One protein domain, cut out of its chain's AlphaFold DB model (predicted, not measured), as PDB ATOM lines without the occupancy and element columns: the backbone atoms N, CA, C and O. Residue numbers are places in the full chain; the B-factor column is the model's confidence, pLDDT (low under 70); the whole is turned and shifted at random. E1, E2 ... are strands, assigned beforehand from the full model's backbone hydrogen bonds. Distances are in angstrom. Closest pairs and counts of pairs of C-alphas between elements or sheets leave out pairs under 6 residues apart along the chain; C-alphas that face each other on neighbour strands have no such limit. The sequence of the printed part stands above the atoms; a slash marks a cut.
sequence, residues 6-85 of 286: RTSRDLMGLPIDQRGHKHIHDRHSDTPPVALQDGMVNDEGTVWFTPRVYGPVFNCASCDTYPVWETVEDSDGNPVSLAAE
ATOM      1  N   ARG A   6      48.745  57.328 -43.228       55.62
ATOM      2  CA  ARG A   6      47.861  56.161 -43.184       55.62
ATOM      3  C   ARG A   6      47.380  55.914 -44.607       55.62
ATOM      4  O   ARG A   6      46.634  56.722 -45.150       55.62
ATOM      5  N   THR A   7      47.829  54.825 -45.207       55.03
ATOM      6  CA  THR A   7      47.331  54.371 -46.501       55.03
ATOM      7  C   THR A   7      46.469  53.146 -46.245       55.03
ATOM      8  O   THR A   7      46.987  52.083 -45.906       55.03
ATOM      9  N   SER A   8      45.153  53.273 -46.388       50.22
ATOM     10  CA  SER A   8      44.324  52.092 -46.602       50.22
ATOM     11  C   SER A   8      44.617  51.621 -48.019       50.22
ATOM     12  O   SER A   8      44.414  52.369 -48.980       50.22
ATOM     13  N   ARG A   9      45.137  50.406 -48.171       50.53
ATOM     14  CA  ARG A   9      45.052  49.766 -49.475       50.53
ATOM     15  C   ARG A   9      43.595  49.364 -49.584       50.53
ATOM     16  O   ARG A   9      43.156  48.477 -48.865       50.53
ATOM     17  N   ASP A  10      42.840  50.072 -50.414       47.97
ATOM     18  CA  ASP A  10      41.514  49.618 -50.808       47.97
ATOM     19  C   ASP A  10      41.710  48.380 -51.691       47.97
ATOM     20  O   ASP A  10      41.787  48.437 -52.918       47.97
ATOM     21  N   LEU A  11      41.982  47.257 -51.031       50.22
ATOM     22  CA  LEU A  11      41.829  45.939 -51.600       50.22
ATOM     23  C   LEU A  11      40.331  45.694 -51.526       50.22
ATOM     24  O   LEU A  11      39.828  45.287 -50.484       50.22
ATOM     25  N   MET A  12      39.618  46.018 -52.600       48.59
ATOM     26  CA  MET A  12      38.223  45.629 -52.771       48.59
ATOM     27  C   MET A  12      38.123  44.101 -52.624       48.59
ATOM     28  O   MET A  12      38.325  43.373 -53.588       48.59
ATOM     29  N   GLY A  13      37.887  43.633 -51.396       59.34
ATOM     30  CA  GLY A  13      37.730  42.234 -51.014       59.34
ATOM     31  C   GLY A  13      38.976  41.367 -51.132       59.34
ATOM     32  O   GLY A  13      39.215  40.745 -52.165       59.34
ATOM     33  N   LEU A  14      39.714  41.206 -50.028       65.06
ATOM     34  CA  LEU A  14      40.506  39.986 -49.874       65.06
ATOM     35  C   LEU A  14      39.542  38.789 -49.835       65.06
ATOM     36  O   LEU A  14      38.572  38.843 -49.068       65.06
ATOM     37  N   PRO A  15      39.776  37.731 -50.637       68.81
ATOM     38  CA  PRO A  15      38.963  36.531 -50.565       68.81
ATOM     39  C   PRO A  15      39.099  35.934 -49.168       68.81
ATOM     40  O   PRO A  15      40.200  35.839 -48.622       68.81
ATOM     41  N   ILE A  16      37.968  35.549 -48.593       81.44
ATOM     42  CA  ILE A  16      37.927  34.836 -47.327       81.44
ATOM     43  C   ILE A  16      37.794  33.348 -47.640       81.44
ATOM     44  O   ILE A  16      36.834  32.938 -48.296       81.44
ATOM     45  N   ASP A  17      38.750  32.542 -47.180       86.00
ATOM     46  CA  ASP A  17      38.620  31.086 -47.235       86.00
ATOM     47  C   ASP A  17      37.616  30.644 -46.169       86.00
ATOM     48  O   ASP A  17      37.914  30.617 -44.978       86.00
ATOM     49  N   GLN A  18      36.401  30.310 -46.590       84.88
ATOM     50  CA  GLN A  18      35.359  29.877 -45.667       84.88
ATOM     51  C   GLN A  18      35.508  28.412 -45.234       84.88
ATOM     52  O   GLN A  18      34.694  27.957 -44.444       84.88
ATOM     53  N   ARG A  19      36.480  27.637 -45.743       90.94
ATOM     54  CA  ARG A  19      36.655  26.202 -45.424       90.94
ATOM     55  C   ARG A  19      35.358  25.384 -45.507       90.94
ATOM     56  O   ARG A  19      35.054  24.555 -44.649       90.94
ATOM     57  N   GLY A  20      34.573  25.657 -46.547       89.06
ATOM     58  CA  GLY A  20      33.282  25.015 -46.798       89.06
ATOM     59  C   GLY A  20      32.108  25.579 -45.991       89.06
ATOM     60  O   GLY A  20      30.985  25.121 -46.184       89.06
ATOM     61  N   HIS A  21      32.318  26.562 -45.109       90.50
ATOM     62  CA  HIS A  21      31.213  27.277 -44.479       90.50
ATOM     63  C   HIS A  21      30.439  28.099 -45.524       90.50
ATOM     64  O   HIS A  21      31.010  28.627 -46.479       90.50
ATOM     65  N   LYS A  22      29.123  28.202 -45.319       87.94
ATOM     66  CA  LYS A  22      28.194  29.043 -46.083       87.94
ATOM     67  C   LYS A  22      27.682  30.155 -45.172       87.94
ATOM     68  O   LYS A  22      26.546  30.103 -44.701       87.94
ATOM     69  N   HIS A  23      28.544  31.096 -44.802       84.69
ATOM     70  CA  HIS A  23      28.119  32.195 -43.940       84.69
ATOM     71  C   HIS A  23      27.098  33.084 -44.664       84.69
ATOM     72  O   HIS A  23      27.244  33.375 -45.848       84.69
ATOM     73  N   ILE A  24      26.029  33.475 -43.965       75.81
ATOM     74  CA  ILE A  24      24.985  34.333 -44.542       75.81
ATOM     75  C   ILE A  24      25.462  35.789 -44.461       75.81
ATOM     76  O   ILE A  24      25.870  36.248 -43.386       75.81
ATOM     77  N   HIS A  25      25.391  36.514 -45.582       69.25
ATOM     78  CA  HIS A  25      25.880  37.890 -45.718       69.25
ATOM     79  C   HIS A  25      24.833  38.796 -46.333       69.25
ATOM     80  O   HIS A  25      24.636  38.777 -47.541       69.25
ATOM     81  N   ASP A  26      24.217  39.629 -45.489       58.44
ATOM     82  CA  ASP A  26      23.062  40.451 -45.859       58.44
ATOM     83  C   ASP A  26      21.882  39.585 -46.362       58.44
ATOM     84  O   ASP A  26      22.040  38.605 -47.076       58.44
ATOM     85  N   ARG A  27      20.640  39.895 -45.982       53.12
ATOM     86  CA  ARG A  27      19.492  39.051 -46.392       53.12
ATOM     87  C   ARG A  27      19.206  39.111 -47.902       53.12
ATOM     88  O   ARG A  27      18.285  38.449 -48.365       53.12
ATOM     89  N   HIS A  28      19.947  39.937 -48.639       51.38
ATOM     90  CA  HIS A  28      19.637  40.350 -50.004       51.38
ATOM     91  C   HIS A  28      20.854  40.409 -50.938       51.38
ATOM     92  O   HIS A  28      20.736  40.982 -52.020       51.38
ATOM     93  N   SER A  29      22.025  39.893 -50.545       56.09
ATOM     94  CA  SER A  29      23.218  39.994 -51.388       56.09
ATOM     95  C   SER A  29      23.927  38.652 -51.547       56.09
ATOM     96  O   SER A  29      24.414  38.087 -50.574       56.09
ATOM     97  N   ASP A  30      24.106  38.215 -52.793       62.16
ATOM     98  CA  ASP A  30      25.007  37.111 -53.166       62.16
ATOM     99  C   ASP A  30      26.490  37.502 -53.045       62.16
ATOM    100  O   ASP A  30      27.382  36.840 -53.582       62.16
ATOM    101  N   THR A  31      26.782  38.631 -52.396       68.94
ATOM    102  CA  THR A  31      28.148  39.124 -52.297       68.94
ATOM    103  C   THR A  31      28.850  38.347 -51.185       68.94
ATOM    104  O   THR A  31      28.412  38.411 -50.033       68.94
ATOM    105  N   PRO A  32      29.942  37.620 -51.485       69.44
ATOM    106  CA  PRO A  32      30.710  36.934 -50.458       69.44
ATOM    107  C   PRO A  32      31.263  37.948 -49.447       69.44
ATOM    108  O   PRO A  32      31.450  39.125 -49.783       69.44
ATOM    109  N   PRO A  33      31.574  37.515 -48.214       75.38
ATOM    110  CA  PRO A  33      32.162  38.419 -47.250       75.38
ATOM    111  C   PRO A  33      33.514  38.883 -47.750       75.38
ATOM    112  O   PRO A  33      34.308  38.117 -48.301       75.38
ATOM    113  N   VAL A  34      33.789  40.152 -47.492       78.88
ATOM    114  CA  VAL A  34      35.051  40.778 -47.842       78.88
ATOM    115  C   VAL A  34      35.793  41.175 -46.579       78.88
ATOM    116  O   VAL A  34      35.209  41.709 -45.630       78.88
ATOM    117  N   ALA A  35      37.098  40.919 -46.566       83.19
ATOM    118  CA  ALA A  35      37.981  41.460 -45.546       83.19
ATOM    119  C   ALA A  35      38.621  42.761 -46.049       83.19
ATOM    120  O   ALA A  35      39.127  42.823 -47.171       83.19
ATOM    121  N   LEU A  36      38.603  43.790 -45.203       83.50
ATOM    122  CA  LEU A  36      39.289  45.061 -45.406       83.50
ATOM    123  C   LEU A  36      40.584  45.078 -44.603       83.50
ATOM    124  O   LEU A  36      40.603  44.709 -43.426       83.50
ATOM    125  N   GLN A  37      41.660  45.549 -45.223       84.50
ATOM    126  CA  GLN A  37      42.973  45.611 -44.601       84.50
ATOM    127  C   GLN A  37      43.540  47.029 -44.650       84.50
ATOM    128  O   GLN A  37      43.712  47.623 -45.712       84.50
ATOM    129  N   ASP A  38      43.886  47.549 -43.477       83.69
ATOM    130  CA  ASP A  38      44.571  48.829 -43.338       83.69
ATOM    131  C   ASP A  38      46.087  48.623 -43.201       83.69
ATOM    132  O   ASP A  38      46.546  47.592 -42.707       83.69
ATOM    133  N   GLY A  39      46.871  49.639 -43.565       82.88
ATOM    134  CA  GLY A  39      48.312  49.666 -43.327       82.88
ATOM    135  C   GLY A  39      48.838  51.060 -42.990       82.88
ATOM    136  O   GLY A  39      48.136  52.075 -43.077       82.88
ATOM    137  N   MET A  40      50.103  51.114 -42.588       83.50
ATOM    138  CA  MET A  40      50.844  52.344 -42.332       83.50
ATOM    139  C   MET A  40      52.165  52.315 -43.093       83.50
ATOM    140  O   MET A  40      52.950  51.386 -42.936       83.50
ATOM    141  N   VAL A  41      52.424  53.358 -43.881       84.12
ATOM    142  CA  VAL A  41      53.693  53.525 -44.600       84.12
ATOM    143  C   VAL A  41      54.602  54.449 -43.795       84.12
ATOM    144  O   VAL A  41      54.182  55.533 -43.373       84.12
ATOM    145  N   ASN A  42      55.842  54.019 -43.577       85.38
ATOM    146  CA  ASN A  42      56.900  54.776 -42.916       85.38
ATOM    147  C   ASN A  42      58.236  54.632 -43.681       85.38
ATOM    148  O   ASN A  42      58.299  53.985 -44.727       85.38
ATOM    149  N   ASP A  43      59.300  55.244 -43.161       88.75
ATOM    150  CA  ASP A  43      60.633  55.222 -43.786       88.75
ATOM    151  C   ASP A  43      61.280  53.817 -43.803       88.75
ATOM    152  O   ASP A  43      62.230  53.582 -44.547       88.75
ATOM    153  N   GLU A  44      60.768  52.881 -42.998       87.50
ATOM    154  CA  GLU A  44      61.241  51.495 -42.873       87.50
ATOM    155  C   GLU A  44      60.436  50.514 -43.747       87.50
ATOM    156  O   GLU A  44      60.828  49.357 -43.892       87.50
ATOM    157  N   GLY A  45      59.333  50.962 -44.357       85.19
ATOM    158  CA  GLY A  45      58.476  50.151 -45.217       85.19
ATOM    159  C   GLY A  45      56.985  50.336 -44.942       85.19
ATOM    160  O   GLY A  45      56.531  51.360 -44.432       85.19
ATOM    161  N   THR A  46      56.190  49.338 -45.330       83.88
ATOM    162  CA  THR A  46      54.747  49.301 -45.041       83.88
ATOM    163  C   THR A  46      54.479  48.273 -43.955       83.88
ATOM    164  O   THR A  46      54.870  47.121 -44.098       83.88
ATOM    165  N   VAL A  47      53.793  48.683 -42.892       84.38
ATOM    166  CA  VAL A  47      53.294  47.795 -41.839       84.38
ATOM    167  C   VAL A  47      51.811  47.555 -42.086       84.38
ATOM    168  O   VAL A  47      51.020  48.501 -42.060       84.38
ATOM    169  N   TRP A  48      51.432  46.304 -42.324       84.12
ATOM    170  CA  TRP A  48      50.037  45.907 -42.506       84.12
ATOM    171  C   TRP A  48      49.393  45.532 -41.173       84.12
ATOM    172  O   TRP A  48      50.019  44.907 -40.320       84.12
ATOM    173  N   PHE A  49      48.132  45.914 -40.988       86.44
ATOM    174  CA  PHE A  49      47.337  45.499 -39.837       86.44
ATOM    175  C   PHE A  49      46.526  44.240 -40.160       86.44
ATOM    176  O   PHE A  49      46.324  43.887 -41.325       86.44
ATOM    177  N   THR A  50      46.032  43.576 -39.112       85.56
ATOM    178  CA  THR A  50      45.121  42.433 -39.230       85.56
ATOM    179  C   THR A  50      43.883  42.809 -40.055       85.56
ATOM    180  O   THR A  50      43.246  43.826 -39.741       85.56
ATOM    181  N   PRO A  51      43.518  42.018 -41.082       86.75
ATOM    182  CA  PRO A  51      42.310  42.255 -41.856       86.75
ATOM    183  C   PRO A  51      41.064  42.174 -40.971       86.75
ATOM    184  O   PRO A  51      41.015  41.426 -39.995       86.75
ATOM    185  N   ARG A  52      40.036  42.946 -41.311       84.19
ATOM    186  CA  ARG A  52      38.749  42.958 -40.614       84.19
ATOM    187  C   ARG A  52      37.654  42.587 -41.588       84.19
ATOM    188  O   ARG A  52      37.589  43.156 -42.673       84.19
ATOM    189  N   VAL A  53      36.770  41.685 -41.187       84.25
ATOM    190  CA  VAL A  53      35.565  41.409 -41.969       84.25
ATOM    191  C   VAL A  53      34.652  42.629 -41.925       84.25
ATOM    192  O   VAL A  53      34.436  43.209 -40.858       84.25
ATOM    193  N   TYR A  54      34.150  43.041 -43.087       78.06
ATOM    194  CA  TYR A  54      33.221  44.157 -43.209       78.06
ATOM    195  C   TYR A  54      31.820  43.653 -43.563       78.06
ATOM    196  O   TYR A  54      31.665  42.782 -44.415       78.06
ATOM    197  N   GLY A  55      30.802  44.232 -42.924       75.69
ATOM    198  CA  GLY A  55      29.402  43.823 -43.067       75.69
ATOM    199  C   GLY A  55      28.944  42.807 -42.008       75.69
ATOM    200  O   GLY A  55      29.756  42.303 -41.229       75.69
ATOM    201  N   PRO A  56      27.628  42.541 -41.925       75.44
ATOM    202  CA  PRO A  56      27.098  41.519 -41.035       75.44
ATOM    203  C   PRO A  56      27.478  40.131 -41.561       75.44
ATOM    204  O   PRO A  56      27.161  39.778 -42.697       75.44
ATOM    205  N   VAL A  57      28.138  39.336 -40.720       80.94
ATOM    206  CA  VAL A  57      28.326  37.905 -40.956       80.94
ATOM    207  C   VAL A  57      27.547  37.139 -39.910       80.94
ATOM    208  O   VAL A  57      27.762  37.326 -38.712       80.94
ATOM    209  N   PHE A  58      26.640  36.289 -40.370       85.06
ATOM    210  CA  PHE A  58      25.883  35.403 -39.498       85.06
ATOM    211  C   PHE A  58      26.516  34.007 -39.453       85.06
ATOM    212  O   PHE A  58      27.506  33.711 -40.132       85.06
ATOM    213  N   ASN A  59      25.937  33.143 -38.624       90.62
ATOM    214  CA  ASN A  59      26.286  31.730 -38.549       90.62
ATOM    215  C   ASN A  59      26.287  31.070 -39.938       90.62
ATOM    216  O   ASN A  59      25.609  31.518 -40.866       90.62
ATOM    217  N   CYS A  60      27.053  29.990 -40.070       92.31
ATOM    218  CA  CYS A  60      27.031  29.152 -41.263       92.31
ATOM    219  C   CYS A  60      25.619  28.587 -41.503       92.31
ATOM    220  O   CYS A  60      25.076  27.909 -40.634       92.31
ATOM    221  N   ALA A  61      25.055  28.795 -42.694       91.50
ATOM    222  CA  ALA A  61      23.748  28.260 -43.075       91.50
ATOM    223  C   ALA A  61      23.702  26.722 -43.046       91.50
ATOM    224  O   ALA A  61      22.639  26.147 -42.852       91.50
ATOM    225  N   SER A  62      24.844  26.041 -43.196       93.75
ATOM    226  CA  SER A  62      24.899  24.579 -43.121       93.75
ATOM    227  C   SER A  62      24.982  24.076 -41.675       93.75
ATOM    228  O   SER A  62      24.086  23.388 -41.201       93.75
ATOM    229  N   CYS A  63      26.055  24.417 -40.954       94.75
ATOM    230  CA  CYS A  63      26.382  23.815 -39.652       94.75
ATOM    231  C   CYS A  63      26.096  24.708 -38.430       94.75
ATOM    232  O   CYS A  63      26.406  24.318 -37.313       94.75
ATOM    233  N   ASP A  64      25.564  25.915 -38.630       94.38
ATOM    234  CA  ASP A  64      25.297  26.934 -37.598       94.38
ATOM    235  C   ASP A  64      26.511  27.464 -36.814       94.38
ATOM    236  O   ASP A  64      26.364  28.280 -35.905       94.38
ATOM    237  N   THR A  65      27.734  27.061 -37.163       93.62
ATOM    238  CA  THR A  65      28.940  27.580 -36.505       93.62
ATOM    239  C   THR A  65      29.059  29.092 -36.711       93.62
ATOM    240  O   THR A  65      28.945  29.590 -37.839       93.62
ATOM    241  N   TYR A  66      29.301  29.823 -35.618       90.38
ATOM    242  CA  TYR A  66      29.567  31.261 -35.662       90.38
ATOM    243  C   TYR A  66      30.883  31.524 -36.417       90.38
ATOM    244  O   TYR A  66      31.846  30.785 -36.220       90.38
ATOM    245  N   PRO A  67      30.957  32.561 -37.267       87.75
ATOM    246  CA  PRO A  67      32.180  32.909 -37.986       87.75
ATOM    247  C   PRO A  67      33.317  33.281 -37.022       87.75
ATOM    248  O   PRO A  67      33.284  34.336 -36.383       87.75
ATOM    249  N   VAL A  68      34.352  32.445 -36.947       92.12
ATOM    250  CA  VAL A  68      35.629  32.793 -36.312       92.12
ATOM    251  C   VAL A  68      36.716  32.735 -37.373       92.12
ATOM    252  O   VAL A  68      36.779  31.778 -38.142       92.12
ATOM    253  N   TRP A  69      37.528  33.787 -37.448       90.00
ATOM    254  CA  TRP A  69      38.487  33.992 -38.529       90.00
ATOM    255  C   TRP A  69      39.911  34.007 -37.993       90.00
ATOM    256  O   TRP A  69      40.213  34.742 -37.052       90.00
ATOM    257  N   GLU A  70      40.793  33.267 -38.649       93.44
ATOM    258  CA  GLU A  70      42.232  33.381 -38.474       93.44
ATOM    259  C   GLU A  70      42.865  34.178 -39.616       93.44
ATOM    260  O   GLU A  70      42.347  34.258 -40.733       93.44
ATOM    261  N   THR A  71      43.995  34.811 -39.315       91.56
ATOM    262  CA  THR A  71      44.764  35.572 -40.301       91.56
ATOM    263  C   THR A  71      45.677  34.634 -41.065       91.56
ATOM    264  O   THR A  71      46.439  33.884 -40.462       91.56
ATOM    265  N   VAL A  72      45.626  34.709 -42.392       89.88
ATOM    266  CA  VAL A  72      46.567  34.004 -43.260       89.88
ATOM    267  C   VAL A  72      47.690  34.966 -43.615       89.88
ATOM    268  O   VAL A  72      47.434  36.063 -44.118       89.88
ATOM    269  N   GLU A  73      48.924  34.550 -43.351       91.94
ATOM    270  CA  GLU A  73      50.134  35.328 -43.615       91.94
ATOM    271  C   GLU A  73      50.915  34.758 -44.809       91.94
ATOM    272  O   GLU A  73      50.871  33.555 -45.082       91.94
ATOM    273  N   ASP A  74      51.622  35.620 -45.541       87.69
ATOM    274  CA  ASP A  74      52.597  35.200 -46.551       87.69
ATOM    275  C   ASP A  74      53.924  34.730 -45.921       87.69
ATOM    276  O   ASP A  74      54.086  34.671 -44.701       87.69
ATOM    277  N   SER A  75      54.907  34.379 -46.756       91.94
ATOM    278  CA  SER A  75      56.222  33.916 -46.289       91.94
ATOM    279  C   SER A  75      57.013  34.957 -45.493       91.94
ATOM    280  O   SER A  75      57.960  34.587 -44.801       91.94
ATOM    281  N   ASP A  76      56.641  36.231 -45.603       87.94
ATOM    282  CA  ASP A  76      57.280  37.351 -44.919       87.94
ATOM    283  C   ASP A  76      56.513  37.746 -43.639       87.94
ATOM    284  O   ASP A  76      56.887  38.709 -42.968       87.94
ATOM    285  N   GLY A  77      55.459  36.999 -43.279       88.50
ATOM    286  CA  GLY A  77      54.616  37.265 -42.112       88.50
ATOM    287  C   GLY A  77      53.621  38.407 -42.327       88.50
ATOM    288  O   GLY A  77      53.086  38.946 -41.358       88.50
ATOM    289  N   ASN A  78      53.380  38.829 -43.573       85.50
ATOM    290  CA  ASN A  78      52.383  39.857 -43.839       85.50
ATOM    291  C   ASN A  78      50.995  39.224 -43.949       85.50
ATOM    292  O   ASN A  78      50.831  38.264 -44.703       85.50
ATOM    293  N   PRO A  79      49.968  39.783 -43.290       86.00
ATOM    294  CA  PRO A  79      48.598  39.341 -43.490       86.00
ATOM    295  C   PRO A  79      48.166  39.529 -44.949       86.00
ATOM    296  O   PRO A  79      48.261  40.637 -45.480       86.00
ATOM    297  N   VAL A  80      47.655  38.473 -45.582       85.38
ATOM    298  CA  VAL A  80      47.209  38.479 -46.988       85.38
ATOM    299  C   VAL A  80      45.761  38.034 -47.182       85.38
ATOM    300  O   VAL A  80      45.182  38.344 -48.219       85.38
ATOM    301  N   SER A  81      45.150  37.349 -46.211       88.31
ATOM    302  CA  SER A  81      43.719  37.010 -46.230       88.31
ATOM    303  C   SER A  81      43.197  36.624 -44.839       88.31
ATOM    304  O   SER A  81      43.922  36.683 -43.842       88.31
ATOM    305  N   LEU A  82      41.914  36.258 -44.773       89.69
ATOM    306  CA  LEU A  82      41.304  35.583 -43.629       89.69
ATOM    307  C   LEU A  82      40.870  34.173 -44.042       89.69
ATOM    308  O   LEU A  82      40.463  33.964 -45.187       89.69
ATOM    309  N   ALA A  83      40.910  33.239 -43.099       90.75
ATOM    310  CA  ALA A  83      40.332  31.907 -43.241       90.75
ATOM    311  C   ALA A  83      39.436  31.593 -42.040       90.75
ATOM    312  O   ALA A  83      39.704  32.069 -40.937       90.75
ATOM    313  N   ALA A  84      38.367  30.822 -42.233       91.94
ATOM    314  CA  ALA A  84      37.580  30.302 -41.121       91.94
ATOM    315  C   ALA A  84      38.486  29.437 -40.231       91.94
ATOM    316  O   ALA A  84      39.281  28.650 -40.739       91.94
ATOM    317  N   GLU A  85      38.392  29.575 -38.910       94.00
ATOM    318  CA  GLU A  85      39.242  28.826 -37.976       94.00
ATOM    319  C   GLU A  85      38.994  27.314 -38.091       94.00
ATOM    320  O   GLU A  85      39.927  26.511 -38.087       94.00
TER     321      GLU A  85
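This is residues 6 to 85 of the 286 residues of an uncharacterized protein of Leifsonia sp. OV430 (UniProt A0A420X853). With little regular structure, the model is a long hairpin, E3-E4, edged by E1 and continued by the small pair E2-E5, with a second hairpin, E6-E7, beside that pair and loops at the far end. The 80 printed residues hold seven strands, E1 to E7, no named helix, under half in named elements: all strand, antiparallel sheets E1-E3-E4, E2-E5, E6-E7. It is only just compact, close to loose: radius of gyration of the C-alphas 14.0 A, spans 47 by 25 by 14 A.

Find E3, residues 38 to 42, 13.7 A, from C-alpha 38 at (44.571, 48.829, -43.338). Then find E4, 45 to 48; E1, 6 to 8; E2, 34 to 36; E5, 52 to 54; E6, 69 to 73, 12.8 A; and E7, 79 to 84, 14.4 A, ending at (37.580, 30.302, -41.121).

In hairpin E3-E4, N 40 and O 47 are 2.8 A apart; beside E3, N 39 and O 7 of E1 are 3.4 A. E2 runs on into E3 at 28 degrees; N 36 and O 52 of E5 are 2.8 A. In hairpin E6-E7, N 70 and O 83 are 2.8 A. The closest C-alphas of E2 and E7, Ala 35 and Leu 82, are 7.0 A apart.

C-alphas 43 and 62 are farthest apart, 47.1 A. The printed part has no cut; links E1 to E2 and E5 to E6 are long. Look for pLDDT under 70 at residues 6 to 15 and 25 to 32.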